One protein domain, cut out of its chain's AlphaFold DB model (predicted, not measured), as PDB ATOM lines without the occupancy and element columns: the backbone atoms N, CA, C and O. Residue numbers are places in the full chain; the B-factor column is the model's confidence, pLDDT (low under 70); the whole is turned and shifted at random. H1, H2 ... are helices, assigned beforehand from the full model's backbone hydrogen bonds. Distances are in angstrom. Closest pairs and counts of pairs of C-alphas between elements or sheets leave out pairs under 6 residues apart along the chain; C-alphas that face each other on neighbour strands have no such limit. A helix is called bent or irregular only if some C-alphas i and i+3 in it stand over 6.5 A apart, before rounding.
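This is residues 13 to 177 of the 368 residues of an uncharacterized protein of Rickettsiales endosymbiont of Peranema trichophorum (UniProt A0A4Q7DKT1). Helices are stacked in successive layers along one long axis: the hairpin H1 and H2 at one end, then the hairpin H3 and H4, then H5 and H6, then H8, H9 and H10, which fold back and forth at the other end. Short H7 sits at one side, beside the end of H9. The printed part has 165 residues with ten named helices, H1 to H10 in order, and no named strand; the class is all helix, with packing part aligned, part crossed. It is compact, with a radius of gyration of the C-alphas of 16.1 A, yet elongated in outline, spanning 49 by 30 by 29 A.

The longest helix, H9, is residues 144 to 159, 21.3 A, from C-alpha 144 at (222.863, 330.476, 214.946). Before it come H8, residues 125 to 135, H7, 113 to 116, H6, 99 to 111 and 18.2 A long, and H5, 88 to 94. Earlier still are H4, 62 to 69, H3, 45 to 59 and 21.1 A long, H2, 27 to 37, and H1, 13 to 23, which begins at (231.443, 341.089, 178.180). After H9 comes H10, 162 to 170, ending at (213.800, 321.505, 209.989).

H9 has a kink of 41 degrees near residue 153 and is irregular, C-alphas 154 and 157 being 7.1 A apart. H9 and H10 form a hairpin, closest C-alphas Leu 156 and Ile 165, 7.1 A, at a shallow tilt of 19 degrees. H8 and H9 form another, through residues 144 to 151 of H9 alone; the closest C-alphas, Val 135 and Leu 148, are 5.9 A apart. H7 and H9 only just touch, with 3 pairs of C-alphas within 8 A, the closest Gln 113 and Lys 158, 6.2 A. H6 touches H9 at a steep tilt of 55 degrees, closest C-alphas Lys 106 and Arg 154, 6.8 A, with residues 106 to 110 of H6 and 154 to 158 of H9 alone. H5 touches H8, closest C-alphas Ala 94 and Val 134, 5.4 A. H5 touches H3, closest C-alphas Asn 54 and Pro 88, 4.4 A. H4 touches H6, closest C-alphas Pro 62 and Val 101, 4.6 A. H3 and H4 form a hairpin, closest C-alphas Gly 56 and Val 65, 5.5 A. H1 and H2 form one too, closest C-alphas Ala 21 and Leu 27, 4.7 A. H3 touches H1 about perpendicular, at 76 degrees, with residues 52 to 56 of H3 alone, closest C-alphas Phe 15 and Ala 52, 5.8 A. H1 and H10 are apart. Every O i to N i+4 pair is within hydrogen-bond range in H1 to H6 and H10, against 6 of 7 in H8 and 9 of 12 in H9; H7 is too short for one.

The C-alphas farthest apart, of Asn 24 and His 174, are 51.4 A apart. The printed part has no cut. The link H4 to H5, residues 70 to 87, is long; residues 36 to 42, of which 36 and 37 belong to H2, stand free. Mean pLDDT of the printed part is 91.4, with residues 96 to 99 and 137 to 141 under 70.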
ATOM      1  N   ALA A  13     231.664 340.304 179.393       92.88
ATOM      2  CA  ALA A  13     231.443 341.089 178.180       92.88
ATOM      3  C   ALA A  13     229.943 341.245 177.879       92.88
ATOM      4  O   ALA A  13     229.468 342.362 177.694       92.88
ATOM      5  N   GLU A  14     229.186 340.148 177.938       96.25
ATOM      6  CA  GLU A  14     227.729 340.168 177.769       96.25
ATOM      7  C   GLU A  14     227.046 340.978 178.875       96.25
ATOM      8  O   GLU A  14     226.163 341.792 178.609       96.25
ATOM      9  N   PHE A  15     227.507 340.843 180.121       97.12
ATOM     10  CA  PHE A  15     227.005 341.656 181.228       97.12
ATOM     11  C   PHE A  15     227.243 343.161 181.008       97.12
ATOM     12  O   PHE A  15     226.360 343.972 181.285       97.12
ATOM     13  N   LYS A  16     228.407 343.561 180.471       96.06
ATOM     14  CA  LYS A  16     228.679 344.961 180.096       96.06
ATOM     15  C   LYS A  16     227.702 345.463 179.031       96.06
ATOM     16  O   LYS A  16     227.271 346.613 179.119       96.06
ATOM     17  N   GLU A  17     227.350 344.628 178.055       97.12
ATOM     18  CA  GLU A  17     226.364 344.977 177.028       97.12
ATOM     19  C   GLU A  17     224.976 345.202 177.635       97.12
ATOM     20  O   GLU A  17     224.366 346.239 177.366       97.12
ATOM     21  N   ILE A  18     224.517 344.302 178.514       97.44
ATOM     22  CA  ILE A  18     223.245 344.451 179.237       97.44
ATOM     23  C   ILE A  18     223.251 345.717 180.101       97.44
ATOM     24  O   ILE A  18     222.318 346.514 180.029       97.44
ATOM     25  N   ARG A  19     224.325 345.969 180.862       96.62
ATOM     26  CA  ARG A  19     224.443 347.176 181.697       96.62
ATOM     27  C   ARG A  19     224.386 348.456 180.867       96.62
ATOM     28  O   ARG A  19     223.644 349.377 181.189       96.62
ATOM     29  N   HIS A  20     225.138 348.510 179.772       96.19
ATOM     30  CA  HIS A  20     225.093 349.655 178.869       96.19
ATOM     31  C   HIS A  20     223.701 349.812 178.233       96.19
ATOM     32  O   HIS A  20     223.253 350.929 177.976       96.19
ATOM     33  N   ALA A  21     222.996 348.716 177.961       96.81
ATOM     34  CA  ALA A  21     221.639 348.758 177.434       96.81
ATOM     35  C   ALA A  21     220.622 349.294 178.457       96.81
ATOM     36  O   ALA A  21     219.787 350.110 178.061       96.81
ATOM     37  N   LEU A  22     220.735 348.923 179.740       95.06
ATOM     38  CA  LEU A  22     219.944 349.482 180.851       95.06
ATOM     39  C   LEU A  22     220.090 351.007 180.917       95.06
ATOM     40  O   LEU A  22     219.107 351.737 180.818       95.06
ATOM     41  N   GLU A  23     221.331 351.500 180.950       93.88
ATOM     42  CA  GLU A  23     221.642 352.936 181.054       93.88
ATOM     43  C   GLU A  23     221.110 353.773 179.874       93.88
ATOM     44  O   GLU A  23     220.929 354.986 179.991       93.88
ATOM     45  N   ASN A  24     220.865 353.137 178.724       95.00
ATOM     46  CA  ASN A  24     220.464 353.801 177.484       95.00
ATOM     47  C   ASN A  24     219.033 353.459 177.028       95.00
ATOM     48  O   ASN A  24     218.666 353.817 175.907       95.00
ATOM     49  N   GLY A  25     218.236 352.758 177.844       94.06
ATOM     50  CA  GLY A  25     216.857 352.386 177.499       94.06
ATOM     51  C   GLY A  25     216.746 351.421 176.311       94.06
ATOM     52  O   GLY A  25     215.789 351.491 175.544       94.06
ATOM     53  N   ARG A  26     217.744 350.548 176.126       97.00
ATOM     54  CA  ARG A  26     217.815 349.539 175.049       97.00
ATOM     55  C   ARG A  26     217.859 348.104 175.578       97.00
ATOM     56  O   ARG A  26     218.334 347.209 174.882       97.00
ATOM     57  N   LEU A  27     217.390 347.885 176.807       97.44
ATOM     58  CA  LEU A  27     217.449 346.591 177.487       97.44
ATOM     59  C   LEU A  27     216.857 345.456 176.638       97.44
ATOM     60  O   LEU A  27     217.520 344.446 176.428       97.44
ATOM     61  N   GLU A  28     215.660 345.649 176.083       97.75
ATOM     62  CA  GLU A  28     214.973 344.616 175.292       97.75
ATOM     63  C   GLU A  28     215.755 344.194 174.039       97.75
ATOM     64  O   GLU A  28     215.763 343.018 173.676       97.75
ATOM     65  N   GLU A  29     216.458 345.128 173.390       97.88
ATOM     66  CA  GLU A  29     217.313 344.818 172.236       97.88
ATOM     67  C   GLU A  29     218.500 343.943 172.653       97.88
ATOM     68  O   GLU A  29     218.838 342.981 171.961       97.88
ATOM     69  N   ALA A  30     219.115 344.253 173.796       97.94
ATOM     70  CA  ALA A  30     220.254 343.507 174.315       97.94
ATOM     71  C   ALA A  30     219.849 342.117 174.829       97.94
ATOM     72  O   ALA A  30     220.546 341.142 174.556       97.94
ATOM     73  N   ILE A  31     218.688 341.994 175.482       98.19
ATOM     74  CA  ILE A  31     218.130 340.695 175.877       98.19
ATOM     75  C   ILE A  31     217.840 339.842 174.639       98.19
ATOM     76  O   ILE A  31     218.243 338.680 174.588       98.19
ATOM     77  N   ALA A  32     217.190 340.402 173.616       97.94
ATOM     78  CA  ALA A  32     216.905 339.673 172.383       97.94
ATOM     79  C   ALA A  32     218.191 339.208 171.676       97.94
ATOM     80  O   ALA A  32     218.245 338.082 171.176       97.94
ATOM     81  N   ALA A  33     219.237 340.042 171.668       97.69
ATOM     82  CA  ALA A  33     220.546 339.673 171.137       97.69
ATOM     83  C   ALA A  33     221.186 338.528 171.937       97.69
ATOM     84  O   ALA A  33     221.643 337.555 171.338       97.69
ATOM     85  N   PHE A  34     221.151 338.592 173.273       98.06
ATOM     86  CA  PHE A  34     221.662 337.528 174.140       98.06
ATOM     87  C   PHE A  34     220.940 336.199 173.889       98.06
ATOM     88  O   PHE A  34     221.583 335.183 173.636       98.06
ATOM     89  N   ILE A  35     219.603 336.204 173.871       98.12
ATOM     90  CA  ILE A  35     218.797 335.002 173.597       98.12
ATOM     91  C   ILE A  35     219.116 334.440 172.206       98.12
ATOM     92  O   ILE A  35     219.217 333.227 172.039       98.12
ATOM     93  N   SER A  36     219.304 335.302 171.202       97.12
ATOM     94  CA  SER A  36     219.672 334.865 169.852       97.12
ATOM     95  C   SER A  36     221.058 334.221 169.795       97.12
ATOM     96  O   SER A  36     221.254 333.296 169.007       97.12
ATOM     97  N   ASN A  37     222.015 334.708 170.588       96.44
ATOM     98  CA  ASN A  37     223.372 334.162 170.644       96.44
ATOM     99  C   ASN A  37     223.431 332.819 171.388       96.44
ATOM    100  O   ASN A  37     224.291 332.002 171.075       96.44
ATOM    101  N   HIS A  38     222.478 332.580 172.294       95.69
ATOM    102  CA  HIS A  38     222.335 331.358 173.098       95.69
ATOM    103  C   HIS A  38     221.049 330.598 172.752       95.69
ATOM    104  O   HIS A  38     220.330 330.100 173.623       95.69
ATOM    105  N   SER A  39     220.714 330.550 171.459       92.88
ATOM    106  CA  SER A  39     219.427 330.034 170.966       92.88
ATOM    107  C   SER A  39     219.138 328.579 171.362       92.88
ATOM    108  O   SER A  39     217.980 328.173 171.458       92.88
ATOM    109  N   GLU A  40     220.176 327.790 171.629       93.50
ATOM    110  CA  GLU A  40     220.091 326.402 172.071       93.50
ATOM    111  C   GLU A  40     219.654 326.242 173.534       93.50
ATOM    112  O   GLU A  40     219.207 325.162 173.916       93.50
ATOM    113  N   GLN A  41     219.745 327.305 174.341       91.25
ATOM    114  CA  GLN A  41     219.405 327.290 175.767       91.25
ATOM    115  C   GLN A  41     217.909 327.536 176.038       91.25
ATOM    116  O   GLN A  41     217.463 327.367 177.170       91.25
ATOM    117  N   ASN A  42     217.123 327.922 175.019       92.94
ATOM    118  CA  ASN A  42     215.689 328.234 175.136       92.94
ATOM    119  C   ASN A  42     215.369 329.193 176.307       92.94
ATOM    120  O   ASN A  42     214.517 328.914 177.154       92.94
ATOM    121  N   LEU A  43     216.100 330.308 176.369       96.75
ATOM    122  CA  LEU A  43     216.027 331.277 177.464       96.75
ATOM    123  C   LEU A  43     214.804 332.188 177.350       96.75
ATOM    124  O   LEU A  43     214.434 332.631 176.261       96.75
ATOM    125  N   SER A  44     214.213 332.520 178.498       97.19
ATOM    126  CA  SER A  44     213.246 333.608 178.630       97.19
ATOM    127  C   SER A  44     213.941 334.942 178.923       97.19
ATOM    128  O   SER A  44     215.121 334.996 179.269       97.19
ATOM    129  N   ARG A  45     213.182 336.039 178.839       97.44
ATOM    130  CA  ARG A  45     213.633 337.372 179.266       97.44
ATOM    131  C   ARG A  45     214.114 337.371 180.723       97.44
ATOM    132  O   ARG A  45     215.210 337.840 181.015       97.44
ATOM    133  N   ASP A  46     213.317 336.786 181.609       97.75
ATOM    134  CA  ASP A  46     213.591 336.723 183.046       97.75
ATOM    135  C   ASP A  46     214.832 335.861 183.359       97.75
ATOM    136  O   ASP A  46     215.538 336.128 184.328       97.75
ATOM    137  N   ASP A  47     215.149 334.865 182.520       98.25
ATOM    138  CA  ASP A  47     216.392 334.089 182.643       98.25
ATOM    139  C   ASP A  47     217.620 334.968 182.385       98.25
ATOM    140  O   ASP A  47     218.591 334.919 183.137       98.25
ATOM    141  N   VAL A  48     217.565 335.816 181.353       98.31
ATOM    142  CA  VAL A  48     218.648 336.762 181.043       98.31
ATOM    143  C   VAL A  48     218.798 337.801 182.151       98.31
ATOM    144  O   VAL A  48     219.925 338.087 182.555       98.31
ATOM    145  N   LEU A  49     217.686 338.320 182.685       98.50
ATOM    146  CA  LEU A  49     217.723 339.226 183.836       98.50
ATOM    147  C   LEU A  49     218.340 338.562 185.063       98.50
ATOM    148  O   LEU A  49     219.198 339.164 185.697       98.50
ATOM    149  N   SER A  50     217.986 337.313 185.370       98.31
ATOM    150  CA  SER A  50     218.604 336.587 186.481       98.31
ATOM    151  C   SER A  50     220.099 336.347 186.272       98.31
ATOM    152  O   SER A  50     220.869 336.448 187.225       98.31
ATOM    153  N   LEU A  51     220.533 336.022 185.051       98.38
ATOM    154  CA  LEU A  51     221.953 335.848 184.736       98.38
ATOM    155  C   LEU A  51     222.721 337.167 184.898       98.38
ATOM    156  O   LEU A  51     223.787 337.198 185.522       98.38
ATOM    157  N   ALA A  52     222.157 338.268 184.390       98.19
ATOM    158  CA  ALA A  52     222.714 339.605 184.555       98.19
ATOM    159  C   ALA A  52     222.758 340.010 186.031       98.19
ATOM    160  O   ALA A  52     223.777 340.523 186.497       98.19
ATOM    161  N   LEU A  53     221.698 339.719 186.786       98.19
ATOM    162  CA  LEU A  53     221.614 339.965 188.219       98.19
ATOM    163  C   LEU A  53     222.691 339.179 188.968       98.19
ATOM    164  O   LEU A  53     223.417 339.766 189.768       98.19
ATOM    165  N   ASN A  54     222.875 337.888 188.666       96.06
ATOM    166  CA  ASN A  54     223.909 337.074 189.307       96.06
ATOM    167  C   ASN A  54     225.309 337.633 189.025       96.06
ATOM    168  O   ASN A  54     226.133 337.735 189.934       96.06
ATOM    169  N   LYS A  55     225.588 338.061 187.784       95.12
ATOM    170  CA  LYS A  55     226.860 338.727 187.463       95.12
ATOM    171  C   LYS A  55     227.000 340.085 188.154       95.12
ATOM    172  O   LYS A  55     228.078 340.362 188.678       95.12
ATOM    173  N   GLY A  56     225.945 340.892 188.242       94.31
ATOM    174  CA  GLY A  56     225.935 342.153 188.992       94.31
ATOM    175  C   GLY A  56     226.261 341.948 190.472       94.31
ATOM    176  O   GLY A  56     227.158 342.604 191.007       94.31
ATOM    177  N   VAL A  57     225.629 340.949 191.096       94.00
ATOM    178  CA  VAL A  57     225.916 340.511 192.467       94.00
ATOM    179  C   VAL A  57     227.373 340.077 192.585       94.00
ATOM    180  O   VAL A  57     228.087 340.591 193.445       94.00
ATOM    181  N   ARG A  58     227.856 339.187 191.700       89.25
ATOM    182  CA  ARG A  58     229.246 338.673 191.642       89.25
ATOM    183  C   ARG A  58     230.305 339.754 191.518       89.25
ATOM    184  O   ARG A  58     231.433 339.571 191.985       89.25
ATOM    185  N   ARG A  59     229.966 340.842 190.836       88.31
ATOM    186  CA  ARG A  59     230.872 341.957 190.577       88.31
ATOM    187  C   ARG A  59     230.761 343.067 191.614       88.31
ATOM    188  O   ARG A  59     231.629 343.932 191.587       88.31
ATOM    189  N   ASP A  60     229.817 342.962 192.546       87.81
ATOM    190  CA  ASP A  60     229.565 343.942 193.601       87.81
ATOM    191  C   ASP A  60     229.241 345.327 193.026       87.81
ATOM    192  O   ASP A  60     229.951 346.304 193.250       87.81
ATOM    193  N   ILE A  61     228.203 345.387 192.182       91.12
ATOM    194  CA  ILE A  61     227.762 346.623 191.515       91.12
ATOM    195  C   ILE A  61     226.326 346.942 191.965       91.12
ATOM    196  O   ILE A  61     225.385 346.642 191.225       91.12
ATOM    197  N   PRO A  62     226.136 347.544 193.157       91.38
ATOM    198  CA  PRO A  62     224.820 347.719 193.782       91.38
ATOM    199  C   PRO A  62     223.821 348.442 192.888       91.38
ATOM    200  O   PRO A  62     222.709 347.970 192.711       91.38
ATOM    201  N   ARG A  63     224.252 349.523 192.230       93.12
ATOM    202  CA  ARG A  63     223.378 350.305 191.349       93.12
ATOM    203  C   ARG A  63     222.831 349.490 190.176       93.12
ATOM    204  O   ARG A  63     221.662 349.589 189.863       93.12
ATOM    205  N   THR A  64     223.661 348.665 189.536       95.12
ATOM    206  CA  THR A  64     223.192 347.810 188.432       95.12
ATOM    207  C   THR A  64     222.315 346.670 188.940       95.12
ATOM    208  O   THR A  64     221.393 346.263 188.246       95.12
ATOM    209  N   VAL A  65     222.597 346.144 190.137       96.56
ATOM    210  CA  VAL A  65     221.725 345.162 190.800       96.56
ATOM    211  C   VAL A  65     220.345 345.768 191.044       96.56
ATOM    212  O   VAL A  65     219.353 345.155 190.672       96.56
ATOM    213  N   GLU A  66     220.294 346.977 191.600       96.38
ATOM    214  CA  GLU A  66     219.067 347.746 191.800       96.38
ATOM    215  C   GLU A  66     218.351 347.980 190.464       96.38
ATOM    216  O   GLU A  66     217.225 347.527 190.305       96.38
ATOM    217  N   ASP A  67     219.026 348.549 189.458       96.62
ATOM    218  CA  ASP A  67     218.436 348.798 188.136       96.62
ATOM    219  C   ASP A  67     217.785 347.529 187.542       96.62
ATOM    220  O   ASP A  67     216.689 347.604 187.000       96.62
ATOM    221  N   ILE A  68     218.413 346.350 187.683       97.94
ATOM    222  CA  ILE A  68     217.857 345.069 187.203       97.94
ATOM    223  C   ILE A  68     216.657 344.603 188.040       97.94
ATOM    224  O   ILE A  68     215.707 344.055 187.486       97.94
ATOM    225  N   LEU A  69     216.693 344.775 189.365       97.00
ATOM    226  CA  LEU A  69     215.613 344.348 190.261       97.00
ATOM    227  C   LEU A  69     214.311 345.128 190.041       97.00
ATOM    228  O   LEU A  69     213.241 344.584 190.301       97.00
ATOM    229  N   TYR A  70     214.392 346.369 189.557       95.38
ATOM    230  CA  TYR A  70     213.228 347.211 189.259       95.38
ATOM    231  C   TYR A  70     212.703 347.063 187.821       95.38
ATOM    232  O   TYR A  70     211.726 347.720 187.452       95.38
ATOM    233  N   GLU A  71     213.312 346.206 186.999       96.31
ATOM    234  CA  GLU A  71     212.743 345.839 185.701       96.31
ATOM    235  C   GLU A  71     211.494 344.966 185.873       96.31
ATOM    236  O   GLU A  71     211.375 344.192 186.820       96.31
ATOM    237  N   GLU A  72     210.554 345.047 184.929       93.81
ATOM    238  CA  GLU A  72     209.363 344.188 184.949       93.81
ATOM    239  C   GLU A  72     209.771 342.722 184.755       93.81
ATOM    240  O   GLU A  72     210.534 342.426 183.846       93.81
ATOM    241  N   TYR A  73     209.260 341.786 185.549       93.88
ATOM    242  CA  TYR A  73     209.469 340.351 185.335       93.88
ATOM    243  C   TYR A  73     208.277 339.535 185.838       93.88
ATOM    244  O   TYR A  73     207.417 340.024 186.565       93.88
ATOM    245  N   THR A  74     208.199 338.275 185.415       91.69
ATOM    246  CA  THR A  74     207.057 337.380 185.674       91.69
ATOM    247  C   THR A  74     207.379 336.212 186.603       91.69
ATOM    248  O   THR A  74     206.467 335.556 187.110       91.69
ATOM    249  N   GLN A  75     208.663 335.945 186.835       92.31
ATOM    250  CA  GLN A  75     209.163 334.940 187.772       92.31
ATOM    251  C   GLN A  75     210.255 335.538 188.664       92.31
ATOM    252  O   GLN A  75     210.907 336.511 188.301       92.31
ATOM    253  N   SER A  76     210.494 334.914 189.815       93.81
ATOM    254  CA  SER A  76     211.473 335.385 190.795       93.81
ATOM    255  C   SER A  76     212.924 335.262 190.294       93.81
ATOM    256  O   SER A  76     213.579 334.230 190.474       93.81
ATOM    257  N   ILE A  77     213.449 336.337 189.692       97.06
ATOM    258  CA  ILE A  77     214.809 336.396 189.121       97.06
ATOM    259  C   ILE A  77     215.926 336.269 190.168       97.06
ATOM    260  O   ILE A  77     217.067 336.003 189.822       97.06
ATOM    261  N   LEU A  78     215.620 336.412 191.459       97.62
ATOM    262  CA  LEU A  78     216.581 336.222 192.552       97.62
ATOM    263  C   LEU A  78     216.879 334.745 192.856       97.62
ATOM    264  O   LEU A  78     217.833 334.462 193.579       97.62
ATOM    265  N   THR A  79     216.067 333.823 192.329       97.19
ATOM    266  CA  THR A  79     216.070 332.396 192.711       97.19
ATOM    267  C   THR A  79     216.527 331.449 191.599       97.19
ATOM    268  O   THR A  79     216.678 330.253 191.839       97.19
ATOM    269  N   ILE A  80     216.752 331.949 190.379       97.00
ATOM    270  CA  ILE A  80     217.168 331.106 189.252       97.00
ATOM    271  C   ILE A  80     218.676 330.867 189.355       97.00
ATOM    272  O   ILE A  80     219.464 331.810 189.425       97.00
ATOM    273  N   MET A  81     219.079 329.600 189.371       94.81
ATOM    274  CA  MET A  81     220.488 329.215 189.417       94.81
ATOM    275  C   MET A  81     221.094 329.208 188.017       94.81
ATOM    276  O   MET A  81     220.455 328.763 187.063       94.81
ATOM    277  N   ASP A  82     222.345 329.641 187.903       92.81
ATOM    278  CA  ASP A  82     223.140 329.488 186.684       92.81
ATOM    279  C   ASP A  82     223.985 328.197 186.714       92.81
ATOM    280  O   ASP A  82     223.861 327.367 187.624       92.81
ATOM    281  N   SER A  83     224.871 328.015 185.730       89.38
ATOM    282  CA  SER A  83     225.723 326.819 185.639       89.38
ATOM    283  C   SER A  83     226.724 326.655 186.787       89.38
ATOM    284  O   SER A  83     227.391 325.626 186.867       89.38
ATOM    285  N   THR A  84     226.858 327.650 187.663       84.31
ATOM    286  CA  THR A  84     227.733 327.600 188.841       84.31
ATOM    287  C   THR A  84     226.994 327.214 190.123       84.31
ATOM    288  O   THR A  84     227.584 327.249 191.198       84.31
ATOM    289  N   GLU A  85     225.720 326.824 190.009       84.75
ATOM    290  CA  GLU A  85     224.900 326.287 191.107       84.75
ATOM    291  C   GLU A  85     224.555 327.299 192.208       84.75
ATOM    292  O   GLU A  85     224.134 326.920 193.299       84.75
ATOM    293  N   PHE A  86     224.676 328.595 191.910       89.25
ATOM    294  CA  PHE A  86     224.212 329.671 192.779       89.25
ATOM    295  C   PHE A  86     223.138 330.499 192.087       89.25
ATOM    296  O   PHE A  86     223.307 330.928 190.941       89.25
ATOM    297  N   SER A  87     222.070 330.788 192.823       95.25
ATOM    298  CA  SER A  87     221.148 331.867 192.489       95.25
ATOM    299  C   SER A  87     221.759 333.217 192.889       95.25
ATOM    300  O   SER A  87     222.670 333.256 193.729       95.25
ATOM    301  N   PRO A  88     221.274 334.345 192.338       96.25
ATOM    302  CA  PRO A  88     221.702 335.664 192.791       96.25
ATOM    303  C   PRO A  88     221.587 335.842 194.309       96.25
ATOM    304  O   PRO A  88     222.507 336.370 194.940       96.25
ATOM    305  N   LEU A  89     220.494 335.355 194.913       96.00
ATOM    306  CA  LEU A  89     220.298 335.433 196.357       96.00
ATOM    307  C   LEU A  89     221.306 334.568 197.119       96.00
ATOM    308  O   LEU A  89     221.943 335.066 198.051       96.00
ATOM    309  N   SER A  90     221.449 333.285 196.773       92.56
ATOM    310  CA  SER A  90     222.342 332.398 197.526       92.56
ATOM    311  C   SER A  90     223.801 332.814 197.393       92.56
ATOM    312  O   SER A  90     224.535 332.744 198.379       92.56
ATOM    313  N   PHE A  91     224.202 333.369 196.244       91.19
ATOM    314  CA  PHE A  91     225.510 334.000 196.097       91.19
ATOM    315  C   PHE A  91     225.658 335.217 197.023       91.19
ATOM    316  O   PHE A  91     226.622 335.298 197.785       91.19
ATOM    317  N   ALA A  92     224.715 336.167 196.982       91.94
ATOM    318  CA  ALA A  92     224.774 337.374 197.812       91.94
ATOM    319  C   ALA A  92     224.844 337.033 199.312       91.94
ATOM    320  O   ALA A  92     225.614 337.630 200.065       91.94
ATOM    321  N   LEU A  93     224.081 336.022 199.735       88.31
ATOM    322  CA  LEU A  93     224.062 335.536 201.108       88.31
ATOM    323  C   LEU A  93     225.323 334.760 201.495       88.31
ATOM    324  O   LEU A  93     225.685 334.813 202.665       88.31
ATOM    325  N   ALA A  94     225.976 334.041 200.584       83.56
ATOM    326  CA  ALA A  94     227.209 333.310 200.883       83.56
ATOM    327  C   ALA A  94     228.441 334.222 200.937       83.56
ATOM    328  O   ALA A  94     229.359 333.975 201.714       83.56
ATOM    329  N   PHE A  95     228.449 335.305 200.157       76.56
ATOM    330  CA  PHE A  95     229.600 336.196 200.000       76.56
ATOM    331  C   PHE A  95     229.302 337.611 200.523       76.56
ATOM    332  O   PHE A  95     229.472 338.610 199.823       76.56
ATOM    333  N   ARG A  96     228.885 337.685 201.794       65.38
ATOM    334  CA  ARG A  96     228.307 338.864 202.480       65.38
ATOM    335  C   ARG A  96     229.218 340.070 202.680       65.38
ATOM    336  O   ARG A  96     228.743 341.101 203.141       65.38
ATOM    337  N   LYS A  97     230.497 340.002 202.294       61.16
ATOM    338  CA  LYS A  97     231.402 341.171 202.296       61.16
ATOM    339  C   LYS A  97     230.961 342.286 201.322       61.16
ATOM    340  O   LYS A  97     231.642 343.295 201.208       61.16
ATOM    341  N   ARG A  98     229.832 342.094 200.635       60.88
ATOM    342  CA  ARG A  98     229.175 342.977 199.667       60.88
ATOM    343  C   ARG A  98     227.933 343.610 200.289       60.88
ATOM    344  O   ARG A  98     226.806 343.300 199.893       60.88
ATOM    345  N   SER A  99     228.146 344.417 201.331       68.38
ATOM    346  CA  SER A  99     227.069 345.002 202.144       68.38
ATOM    347  C   SER A  99     226.037 345.725 201.292       68.38
ATOM    348  O   SER A  99     224.845 345.569 201.518       68.38
ATOM    349  N   ASP A 100     226.497 346.445 200.274       86.94
ATOM    350  CA  ASP A 100     225.652 347.352 199.506       86.94
ATOM    351  C   ASP A 100     224.753 346.589 198.524       86.94
ATOM    352  O   ASP A 100     223.590 346.936 198.355       86.94
ATOM    353  N   VAL A 101     225.247 345.499 197.923       91.25
ATOM    354  CA  VAL A 101     224.419 344.608 197.091       91.25
ATOM    355  C   VAL A 101     223.375 343.884 197.933       91.25
ATOM    356  O   VAL A 101     222.220 343.776 197.524       91.25
ATOM    357  N   LEU A 102     223.769 343.359 199.096       90.06
ATOM    358  CA  LEU A 102     222.831 342.649 199.960       90.06
ATOM    359  C   LEU A 102     221.773 343.602 200.533       90.06
ATOM    360  O   LEU A 102     220.616 343.201 200.660       90.06
ATOM    361  N   GLU A 103     222.151 344.847 200.836       91.12
ATOM    362  CA  GLU A 103     221.214 345.885 201.263       91.12
ATOM    363  C   GLU A 103     220.265 346.275 200.123       91.12
ATOM    364  O   GLU A 103     219.063 346.266 200.350       91.12
ATOM    365  N   ALA A 104     220.750 346.465 198.889       94.19
ATOM    366  CA  ALA A 104     219.886 346.727 197.731       94.19
ATOM    367  C   ALA A 104     218.861 345.598 197.497       94.19
ATOM    368  O   ALA A 104     217.678 345.853 197.281       94.19
ATOM    369  N   ILE A 105     219.287 344.332 197.609       95.88
ATOM    370  CA  ILE A 105     218.370 343.182 197.544       95.88
ATOM    371  C   ILE A 105     217.358 343.241 198.693       95.88
ATOM    372  O   ILE A 105     216.173 342.998 198.490       95.88
ATOM    373  N   LYS A 106     217.803 343.539 199.915       94.00
ATOM    374  CA  LYS A 106     216.931 343.596 201.092       94.00
ATOM    375  C   LYS A 106     215.886 344.708 200.980       94.00
ATOM    376  O   LYS A 106     214.720 344.433 201.255       94.00
ATOM    377  N   GLU A 107     216.288 345.908 200.569       95.12
ATOM    378  CA  GLU A 107     215.402 347.052 200.331       95.12
ATOM    379  C   GLU A 107     214.363 346.707 199.263       95.12
ATOM    380  O   GLU A 107     213.163 346.791 199.526       95.12
ATOM    381  N   TYR A 108     214.807 346.171 198.122       96.56
ATOM    382  CA  TYR A 108     213.917 345.702 197.060       96.56
ATOM    383  C   TYR A 108     212.856 344.717 197.579       96.56
ATOM    384  O   TYR A 108     211.657 344.870 197.331       96.56
ATOM    385  N   LEU A 109     213.297 343.716 198.344       96.50
ATOM    386  CA  LEU A 109     212.436 342.698 198.933       96.50
ATOM    387  C   LEU A 109     211.454 343.268 199.971       96.50
ATOM    388  O   LEU A 109     210.353 342.744 200.119       96.50
ATOM    389  N   ASP A 110     211.859 344.272 200.754       94.50
ATOM    390  CA  ASP A 110     210.980 344.960 201.710       94.50
ATOM    391  C   ASP A 110     209.897 345.792 200.983       94.50
ATOM    392  O   ASP A 110     208.759 345.845 201.451       94.50
ATOM    393  N   GLU A 111     210.211 346.384 199.826       94.75
ATOM    394  CA  GLU A 111     209.285 347.230 199.055       94.75
ATOM    395  C   GLU A 111     208.282 346.447 198.187       94.75
ATOM    396  O   GLU A 111     207.133 346.866 198.058       94.75
ATOM    397  N   HIS A 112     208.676 345.293 197.635       93.19
ATOM    398  CA  HIS A 112     207.902 344.577 196.601       93.19
ATOM    399  C   HIS A 112     207.248 343.280 197.105       93.19
ATOM    400  O   HIS A 112     206.957 342.362 196.336       93.19
ATOM    401  N   GLN A 113     206.986 343.175 198.412       88.50
ATOM    402  CA  GLN A 113     206.477 341.943 199.027       88.50
ATOM    403  C   GLN A 113     205.159 341.436 198.403       88.50
ATOM    404  O   GLN A 113     204.972 340.226 198.264       88.50
ATOM    405  N   GLU A 114     204.240 342.337 198.038       87.75
ATOM    406  CA  GLU A 114     202.949 341.956 197.443       87.75
ATOM    407  C   GLU A 114     203.108 341.373 196.033       87.75
ATOM    408  O   GLU A 114     202.438 340.397 195.694       87.75
ATOM    409  N   GLU A 115     204.020 341.927 195.233       88.75
ATOM    410  CA  GLU A 115     204.305 341.461 193.872       88.75
ATOM    411  C   GLU A 115     204.983 340.086 193.900       88.75
ATOM    412  O   GLU A 115     204.576 339.155 193.197       88.75
ATOM    413  N   LEU A 116     205.951 339.918 194.802       91.62
ATOM    414  CA  LEU A 116     206.710 338.679 194.968       91.62
ATOM    415  C   LEU A 116     205.865 337.520 195.514       91.62
ATOM    416  O   LEU A 116     206.149 336.357 195.217       91.62
ATOM    417  N   ALA A 117     204.787 337.802 196.254       89.56
ATOM    418  CA  ALA A 117     203.899 336.773 196.796       89.56
ATOM    419  C   ALA A 117     203.262 335.883 195.709       89.56
ATOM    420  O   ALA A 117     202.928 334.725 195.974       89.56
ATOM    421  N   GLY A 118     203.113 336.395 194.481       89.81
ATOM    422  CA  GLY A 118     202.634 335.629 193.326       89.81
ATOM    423  C   GLY A 118     203.693 334.737 192.664       89.81
ATOM    424  O   GLY A 118     203.338 333.869 191.869       89.81
ATOM    425  N   MET A 119     204.973 334.921 192.998       93.75
ATOM    426  CA  MET A 119     206.123 334.324 192.304       93.75
ATOM    427  C   MET A 119     206.938 333.372 193.191       93.75
ATOM    428  O   MET A 119     208.093 333.074 192.888       93.75
ATOM    429  N   LEU A 120     206.356 332.883 194.292       96.19
ATOM    430  CA  LEU A 120     207.067 332.041 195.258       96.19
ATOM    431  C   LEU A 120     207.562 330.721 194.642       96.19
ATOM    432  O   LEU A 120     206.823 329.975 193.979       96.19
ATOM    433  N   VAL A 121     208.816 330.390 194.941       96.00
ATOM    434  CA  VAL A 121     209.524 329.208 194.431       96.00
ATOM    435  C   VAL A 121     209.741 328.184 195.548       96.00
ATOM    436  O   VAL A 121     209.813 328.514 196.725       96.00
ATOM    437  N   GLU A 122     209.785 326.899 195.227       96.69
ATOM    438  CA  GLU A 122     210.186 325.884 196.200       96.69
ATOM    439  C   GLU A 122     211.699 325.967 196.439       96.69
ATOM    440  O   GLU A 122     212.484 325.860 195.499       96.69
ATOM    441  N   LEU A 123     212.112 326.153 197.696       95.75
ATOM    442  CA  LEU A 123     213.512 326.054 198.102       95.75
ATOM    443  C   LEU A 123     213.927 324.580 198.126       95.75
ATOM    444  O   LEU A 123     213.660 323.869 199.098       95.75
ATOM    445  N   GLU A 124     214.552 324.116 197.049       93.44
ATOM    446  CA  GLU A 124     215.015 322.735 196.887       93.44
ATOM    447  C   GLU A 124     216.381 322.688 196.169       93.44
ATOM    448  O   GLU A 124     216.857 323.696 195.647       93.44
ATOM    449  N   GLY A 125     217.025 321.520 196.163       89.56
ATOM    450  CA  GLY A 125     218.244 321.269 195.388       89.56
ATOM    451  C   GLY A 125     219.482 321.988 195.925       89.56
ATOM    452  O   GLY A 125     219.705 322.078 197.133       89.56
ATOM    453  N   GLU A 126     220.324 322.466 195.022       87.75
ATOM    454  CA  GLU A 126     221.597 323.108 195.340       87.75
ATOM    455  C   GLU A 126     221.402 324.457 196.042       87.75
ATOM    456  O   GLU A 126     222.128 324.755 196.988       87.75
ATOM    457  N   ASP A 127     220.363 325.218 195.687       89.06
ATOM    458  CA  ASP A 127     220.058 326.508 196.320       89.06
ATOM    459  C   ASP A 127     219.689 326.334 197.806       89.06
ATOM    460  O   ASP A 127     220.141 327.087 198.673       89.06
ATOM    461  N   PHE A 128     218.947 325.264 198.128       92.12
ATOM    462  CA  PHE A 128     218.673 324.855 199.509       92.12
ATOM    463  C   PHE A 128     219.970 324.615 200.286       92.12
ATOM    464  O   PHE A 128     220.115 325.084 201.419       92.12
ATOM    465  N   LEU A 129     220.914 323.881 199.691       88.56
ATOM    466  CA  LEU A 129     222.191 323.556 200.327       88.56
ATOM    467  C   LEU A 129     223.074 324.792 200.492       88.56
ATOM    468  O   LEU A 129     223.652 324.978 201.565       88.56
ATOM    469  N   ALA A 130     223.139 325.644 199.469       86.94
ATOM    470  CA  ALA A 130     223.901 326.883 199.485       86.94
ATOM    471  C   ALA A 130     223.423 327.789 200.624       86.94
ATOM    472  O   ALA A 130     224.208 328.153 201.496       86.94
ATOM    473  N   ILE A 131     222.117 328.058 200.699       89.88
ATOM    474  CA  ILE A 131     221.526 328.902 201.747       89.88
ATOM    475  C   ILE A 131     221.675 328.255 203.131       89.88
ATOM    476  O   ILE A 131     221.929 328.946 204.120       89.88
ATOM    477  N   ARG A 132     221.581 326.921 203.229       88.62
ATOM    478  CA  ARG A 132     221.820 326.202 204.490       88.62
ATOM    479  C   ARG A 132     223.246 326.409 205.005       88.62
ATOM    480  O   ARG A 132     223.436 326.571 206.210       88.62
ATOM    481  N   ALA A 133     224.240 326.396 204.117       84.81
ATOM    482  CA  ALA A 133     225.634 326.617 204.490       84.81
ATOM    483  C   ALA A 133     225.844 328.013 205.096       84.81
ATOM    484  O   ALA A 133     226.552 328.137 206.093       84.81
ATOM    485  N   VAL A 134     225.148 329.030 204.575       83.81
ATOM    486  CA  VAL A 134     225.249 330.421 205.041       83.81
ATOM    487  C   VAL A 134     224.908 330.597 206.525       83.81
ATOM    488  O   VAL A 134     225.552 331.384 207.212       83.81
ATOM    489  N   VAL A 135     223.908 329.879 207.046       80.25
ATOM    490  CA  VAL A 135     223.497 329.988 208.465       80.25
ATOM    491  C   VAL A 135     224.627 329.587 209.417       80.25
ATOM    492  O   VAL A 135     224.747 330.131 210.518       80.25
ATOM    493  N   ARG A 136     225.470 328.644 208.983       73.00
ATOM    494  CA  ARG A 136     226.590 328.113 209.766       73.00
ATOM    495  C   ARG A 136     227.854 328.956 209.655       73.00
ATOM    496  O   ARG A 136     228.812 328.691 210.376       73.00
ATOM    497  N   THR A 137     227.863 329.960 208.787       68.56
ATOM    498  CA  THR A 137     228.993 330.873 208.662       68.56
ATOM    499  C   THR A 137     228.945 331.893 209.810       68.56
ATOM    500  O   THR A 137     227.925 332.568 209.975       68.56
ATOM    501  N   PRO A 138     230.016 332.029 210.614       57.53
ATOM    502  CA  PRO A 138     230.038 332.887 211.802       57.53
ATOM    503  C   PRO A 138     230.077 334.399 211.506       57.53
ATOM    504  O   PRO A 138     230.217 335.188 212.429       57.53
ATOM    505  N   ASP A 139     229.925 334.816 210.249       62.12
ATOM    506  CA  ASP A 139     230.166 336.192 209.786       62.12
ATOM    507  C   ASP A 139     229.140 337.236 210.265       62.12
ATOM    508  O   ASP A 139     229.339 338.430 210.057       62.12
ATOM    509  N   LEU A 140     228.028 336.818 210.879       61.16
ATOM    510  CA  LEU A 140     227.171 337.737 211.632       61.16
ATOM    511  C   LEU A 140     227.465 337.516 213.110       61.16
ATOM    512  O   LEU A 140     227.350 336.371 213.558       61.16
ATOM    513  N   ASP A 141     227.766 338.599 213.835       69.38
ATOM    514  CA  ASP A 141     227.872 338.684 215.304       69.38
ATOM    515  C   ASP A 141     226.519 338.362 215.979       69.38
ATOM    516  O   ASP A 141     225.897 339.181 216.653       69.38
ATOM    517  N   MET A 142     225.999 337.171 215.706       80.12
ATOM    518  CA  MET A 142     224.667 336.686 216.023       80.12
ATOM    519  C   MET A 142     224.753 335.185 216.280       80.12
ATOM    520  O   MET A 142     225.519 334.472 215.624       80.12
ATOM    521  N   GLU A 143     223.932 334.697 217.201       85.06
ATOM    522  CA  GLU A 143     223.784 333.264 217.446       85.06
ATOM    523  C   GLU A 143     223.145 332.563 216.234       85.06
ATOM    524  O   GLU A 143     222.470 333.191 215.415       85.06
ATOM    525  N   GLU A 144     223.356 331.250 216.100       83.31
ATOM    526  CA  GLU A 144     222.863 330.476 214.946       83.31
ATOM    527  C   GLU A 144     221.342 330.603 214.759       83.31
ATOM    528  O   GLU A 144     220.887 330.833 213.638       83.31
ATOM    529  N   ASP A 145     220.571 330.535 215.849       87.62
ATOM    530  CA  ASP A 145     219.109 330.671 215.822       87.62
ATOM    531  C   ASP A 145     218.668 332.067 215.353       87.62
ATOM    532  O   ASP A 145     217.751 332.195 214.536       87.62
ATOM    533  N   ASP A 146     219.362 333.119 215.798       88.75
ATOM    534  CA  ASP A 146     219.079 334.492 215.379       88.75
ATOM    535  C   ASP A 146     219.434 334.696 213.898       88.75
ATOM    536  O   ASP A 146     218.698 335.360 213.163       88.75
ATOM    537  N   ARG A 147     220.533 334.089 213.420       87.56
ATOM    538  CA  ARG A 147     220.895 334.091 211.991       87.56
ATOM    539  C   ARG A 147     219.856 333.360 211.147       87.56
ATOM    540  O   ARG A 147     219.515 333.835 210.061       87.56
ATOM    541  N   LEU A 148     219.373 332.213 211.622       91.50
ATOM    542  CA  LEU A 148     218.351 331.418 210.950       91.50
ATOM    543  C   LEU A 148     217.059 332.225 210.782       91.50
ATOM    544  O   LEU A 148     216.498 332.272 209.680       91.50
ATOM    545  N   GLU A 149     216.602 332.885 211.848       93.25
ATOM    546  CA  GLU A 149     215.390 333.701 211.793       93.25
ATOM    547  C   GLU A 149     215.592 334.942 210.922       93.25
ATOM    548  O   GLU A 149     214.780 335.197 210.035       93.25
ATOM    549  N   TYR A 150     216.727 335.635 211.061       91.50
ATOM    550  CA  TYR A 150     217.070 336.788 210.229       91.50
ATOM    551  C   TYR A 150     217.025 336.459 208.732       91.50
ATOM    552  O   TYR A 150     216.368 337.161 207.962       91.50
ATOM    553  N   ILE A 151     217.683 335.375 208.305       92.62
ATOM    554  CA  ILE A 151     217.695 334.954 206.896       92.62
ATOM    555  C   ILE A 151     216.278 334.607 206.428       92.62
ATOM    556  O   ILE A 151     215.877 334.978 205.321       92.62
ATOM    557  N   THR A 152     215.504 333.932 207.280       95.25
ATOM    558  CA  THR A 152     214.128 333.552 206.957       95.25
ATOM    559  C   THR A 152     213.243 334.773 206.745       95.25
ATOM    560  O   THR A 152     212.593 334.890 205.706       95.25
ATOM    561  N   GLU A 153     213.185 335.668 207.726       94.25
ATOM    562  CA  GLU A 153     212.276 336.809 207.713       94.25
ATOM    563  C   GLU A 153     212.667 337.812 206.631       94.25
ATOM    564  O   GLU A 153     211.812 338.282 205.880       94.25
ATOM    565  N   ARG A 154     213.965 338.116 206.508       92.69
ATOM    566  CA  ARG A 154     214.435 339.179 205.613       92.69
ATOM    567  C   ARG A 154     214.487 338.773 204.151       92.69
ATOM    568  O   ARG A 154     214.242 339.631 203.304       92.69
ATOM    569  N   PHE A 155     214.757 337.499 203.867       95.19
ATOM    570  CA  PHE A 155     214.973 337.023 202.502       95.19
ATOM    571  C   PHE A 155     214.017 335.895 202.124       95.19
ATOM    572  O   PHE A 155     213.208 336.051 201.211       95.19
ATOM    573  N   LEU A 156     214.076 334.756 202.824       96.31
ATOM    574  CA  LEU A 156     213.460 333.532 202.301       96.31
ATOM    575  C   LEU A 156     211.935 333.606 202.240       96.31
ATOM    576  O   LEU A 156     211.348 333.180 201.252       96.31
ATOM    577  N   SER A 157     211.293 334.177 203.260       96.12
ATOM    578  CA  SER A 157     209.827 334.248 203.365       96.12
ATOM    579  C   SER A 157     209.144 335.023 202.235       96.12
ATOM    580  O   SER A 157     207.941 334.869 202.034       96.12
ATOM    581  N   LYS A 158     209.910 335.830 201.497       96.12
ATOM    582  CA  LYS A 158     209.434 336.655 200.385       96.12
ATOM    583  C   LYS A 158     209.639 335.998 199.024       96.12
ATOM    584  O   LYS A 158     209.002 336.399 198.061       96.12
ATOM    585  N   LEU A 159     210.531 335.011 198.942       96.81
ATOM    586  CA  LEU A 159     210.957 334.397 197.682       96.81
ATOM    587  C   LEU A 159     210.566 332.924 197.576       96.81
ATOM    588  O   LEU A 159     210.371 332.423 196.468       96.81
ATOM    589  N   TYR A 160     210.412 332.240 198.711       97.56
ATOM    590  CA  TYR A 160     210.165 330.806 198.743       97.56
ATOM    591  C   TYR A 160     208.858 330.426 199.437       97.56
ATOM    592  O   TYR A 160     208.327 331.141 200.289       97.56
ATOM    593  N   THR A 161     208.326 329.258 199.075       97.00
ATOM    594  CA  THR A 161     207.093 328.731 199.665       97.00
ATOM    595  C   THR A 161     207.271 328.407 201.147       97.00
ATOM    596  O   THR A 161     208.312 327.916 201.589       97.00
ATOM    597  N   LYS A 162     206.209 328.607 201.932       96.69
ATOM    598  CA  LYS A 162     206.219 328.312 203.368       96.69
ATOM    599  C   LYS A 162     206.574 326.849 203.656       96.69
ATOM    600  O   LYS A 162     207.291 326.585 204.620       96.69
ATOM    601  N   GLU A 163     206.097 325.903 202.843       96.75
ATOM    602  CA  GLU A 163     206.410 324.483 203.021       96.75
ATOM    603  C   GLU A 163     207.906 324.198 202.839       96.75
ATOM    604  O   GLU A 163     208.493 323.482 203.653       96.75
ATOM    605  N   SER A 164     208.538 324.763 201.806       96.75
ATOM    606  CA  SER A 164     209.963 324.536 201.537       96.75
ATOM    607  C   SER A 164     210.867 325.201 202.582       96.75
ATOM    608  O   SER A 164     211.821 324.579 203.048       96.75
ATOM    609  N   ILE A 165     210.496 326.388 203.074       97.12
ATOM    610  CA  ILE A 165     211.178 327.054 204.197       97.12
ATOM    611  C   ILE A 165     211.088 326.223 205.482       97.12
ATOM    612  O   ILE A 165     212.076 326.091 206.201       97.12
ATOM    613  N   MET A 166     209.928 325.629 205.782       96.19
ATOM    614  CA  MET A 166     209.768 324.762 206.959       96.19
ATOM    615  C   MET A 166     210.649 323.511 206.871       96.19
ATOM    616  O   MET A 166     211.272 323.137 207.867       96.19
ATOM    617  N   LYS A 167     210.755 322.890 205.686       94.62
ATOM    618  CA  LYS A 167     211.700 321.784 205.448       94.62
ATOM    619  C   LYS A 167     213.146 322.239 205.673       94.62
ATOM    620  O   LYS A 167     213.911 321.544 206.338       94.62
ATOM    621  N   TRP A 168     213.503 323.417 205.161       94.81
ATOM    622  CA  TRP A 168     214.837 323.993 205.317       94.81
ATOM    623  C   TRP A 168     215.190 324.282 206.777       94.81
ATOM    624  O   TRP A 168     216.210 323.782 207.253       94.81
ATOM    625  N   LYS A 169     214.311 324.955 207.533       94.50
ATOM    626  CA  LYS A 169     214.466 325.161 208.986       94.50
ATOM    627  C   LYS A 169     214.584 323.830 209.737       94.50
ATOM    628  O   LYS A 169     215.450 323.670 210.592       94.50
ATOM    629  N   GLY A 170     213.760 322.840 209.384       91.69
ATOM    630  CA  GLY A 170     213.800 321.505 209.989       91.69
ATOM    631  C   GLY A 170     215.146 320.788 209.832       91.69
ATOM    632  O   GLY A 170     215.516 319.994 210.695       91.69
ATOM    633  N   SER A 171     215.916 321.108 208.786       91.44
ATOM    634  CA  SER A 171     217.224 320.497 208.510       91.44
ATOM    635  C   SER A 171     218.335 320.863 209.507       91.44
ATOM    636  O   SER A 171     219.421 320.281 209.449       91.44
ATOM    637  N   PHE A 172     218.099 321.827 210.401       87.50
ATOM    638  CA  PHE A 172     219.048 322.221 211.450       87.50
ATOM    639  C   PHE A 172     218.844 321.448 212.760       87.50
ATOM    640  O   PHE A 172     219.772 321.337 213.553       87.50
ATOM    641  N   ASN A 173     217.673 320.837 212.959       87.62
ATOM    642  CA  ASN A 173     217.327 320.147 214.208       87.62
ATOM    643  C   ASN A 173     217.953 318.749 214.339       87.62
ATOM    644  O   ASN A 173     217.880 318.130 215.405       87.62
ATOM    645  N   HIS A 174     218.519 318.218 213.255       83.31
ATOM    646  CA  HIS A 174     219.012 316.848 213.154       83.31
ATOM    647  C   HIS A 174     220.330 316.799 212.371       83.31
ATOM    648  O   HIS A 174     220.707 317.757 211.691       83.31
ATOM    649  N   GLU A 175     221.029 315.666 212.442       80.88
ATOM    650  CA  GLU A 175     222.153 315.400 211.546       80.88
ATOM    651  C   GLU A 175     221.654 315.403 210.093       80.88
ATOM    652  O   GLU A 175     220.692 314.715 209.752       80.88
ATOM    653  N   PHE A 176     222.269 316.230 209.247       83.56
ATOM    654  CA  PHE A 176     221.817 316.463 207.877       83.56
ATOM    655  C   PHE A 176     222.819 315.896 206.876       83.56
ATOM    656  O   PHE A 176     223.974 316.323 206.836       83.56
ATOM    657  N   ASN A 177     222.355 314.976 206.029       83.81
ATOM    658  CA  ASN A 177     223.143 314.394 204.952       83.81
ATOM    659  C   ASN A 177     222.765 315.030 203.605       83.81
ATOM    660  O   ASN A 177     221.730 314.713 203.018       83.81
TER     661      ASN A 177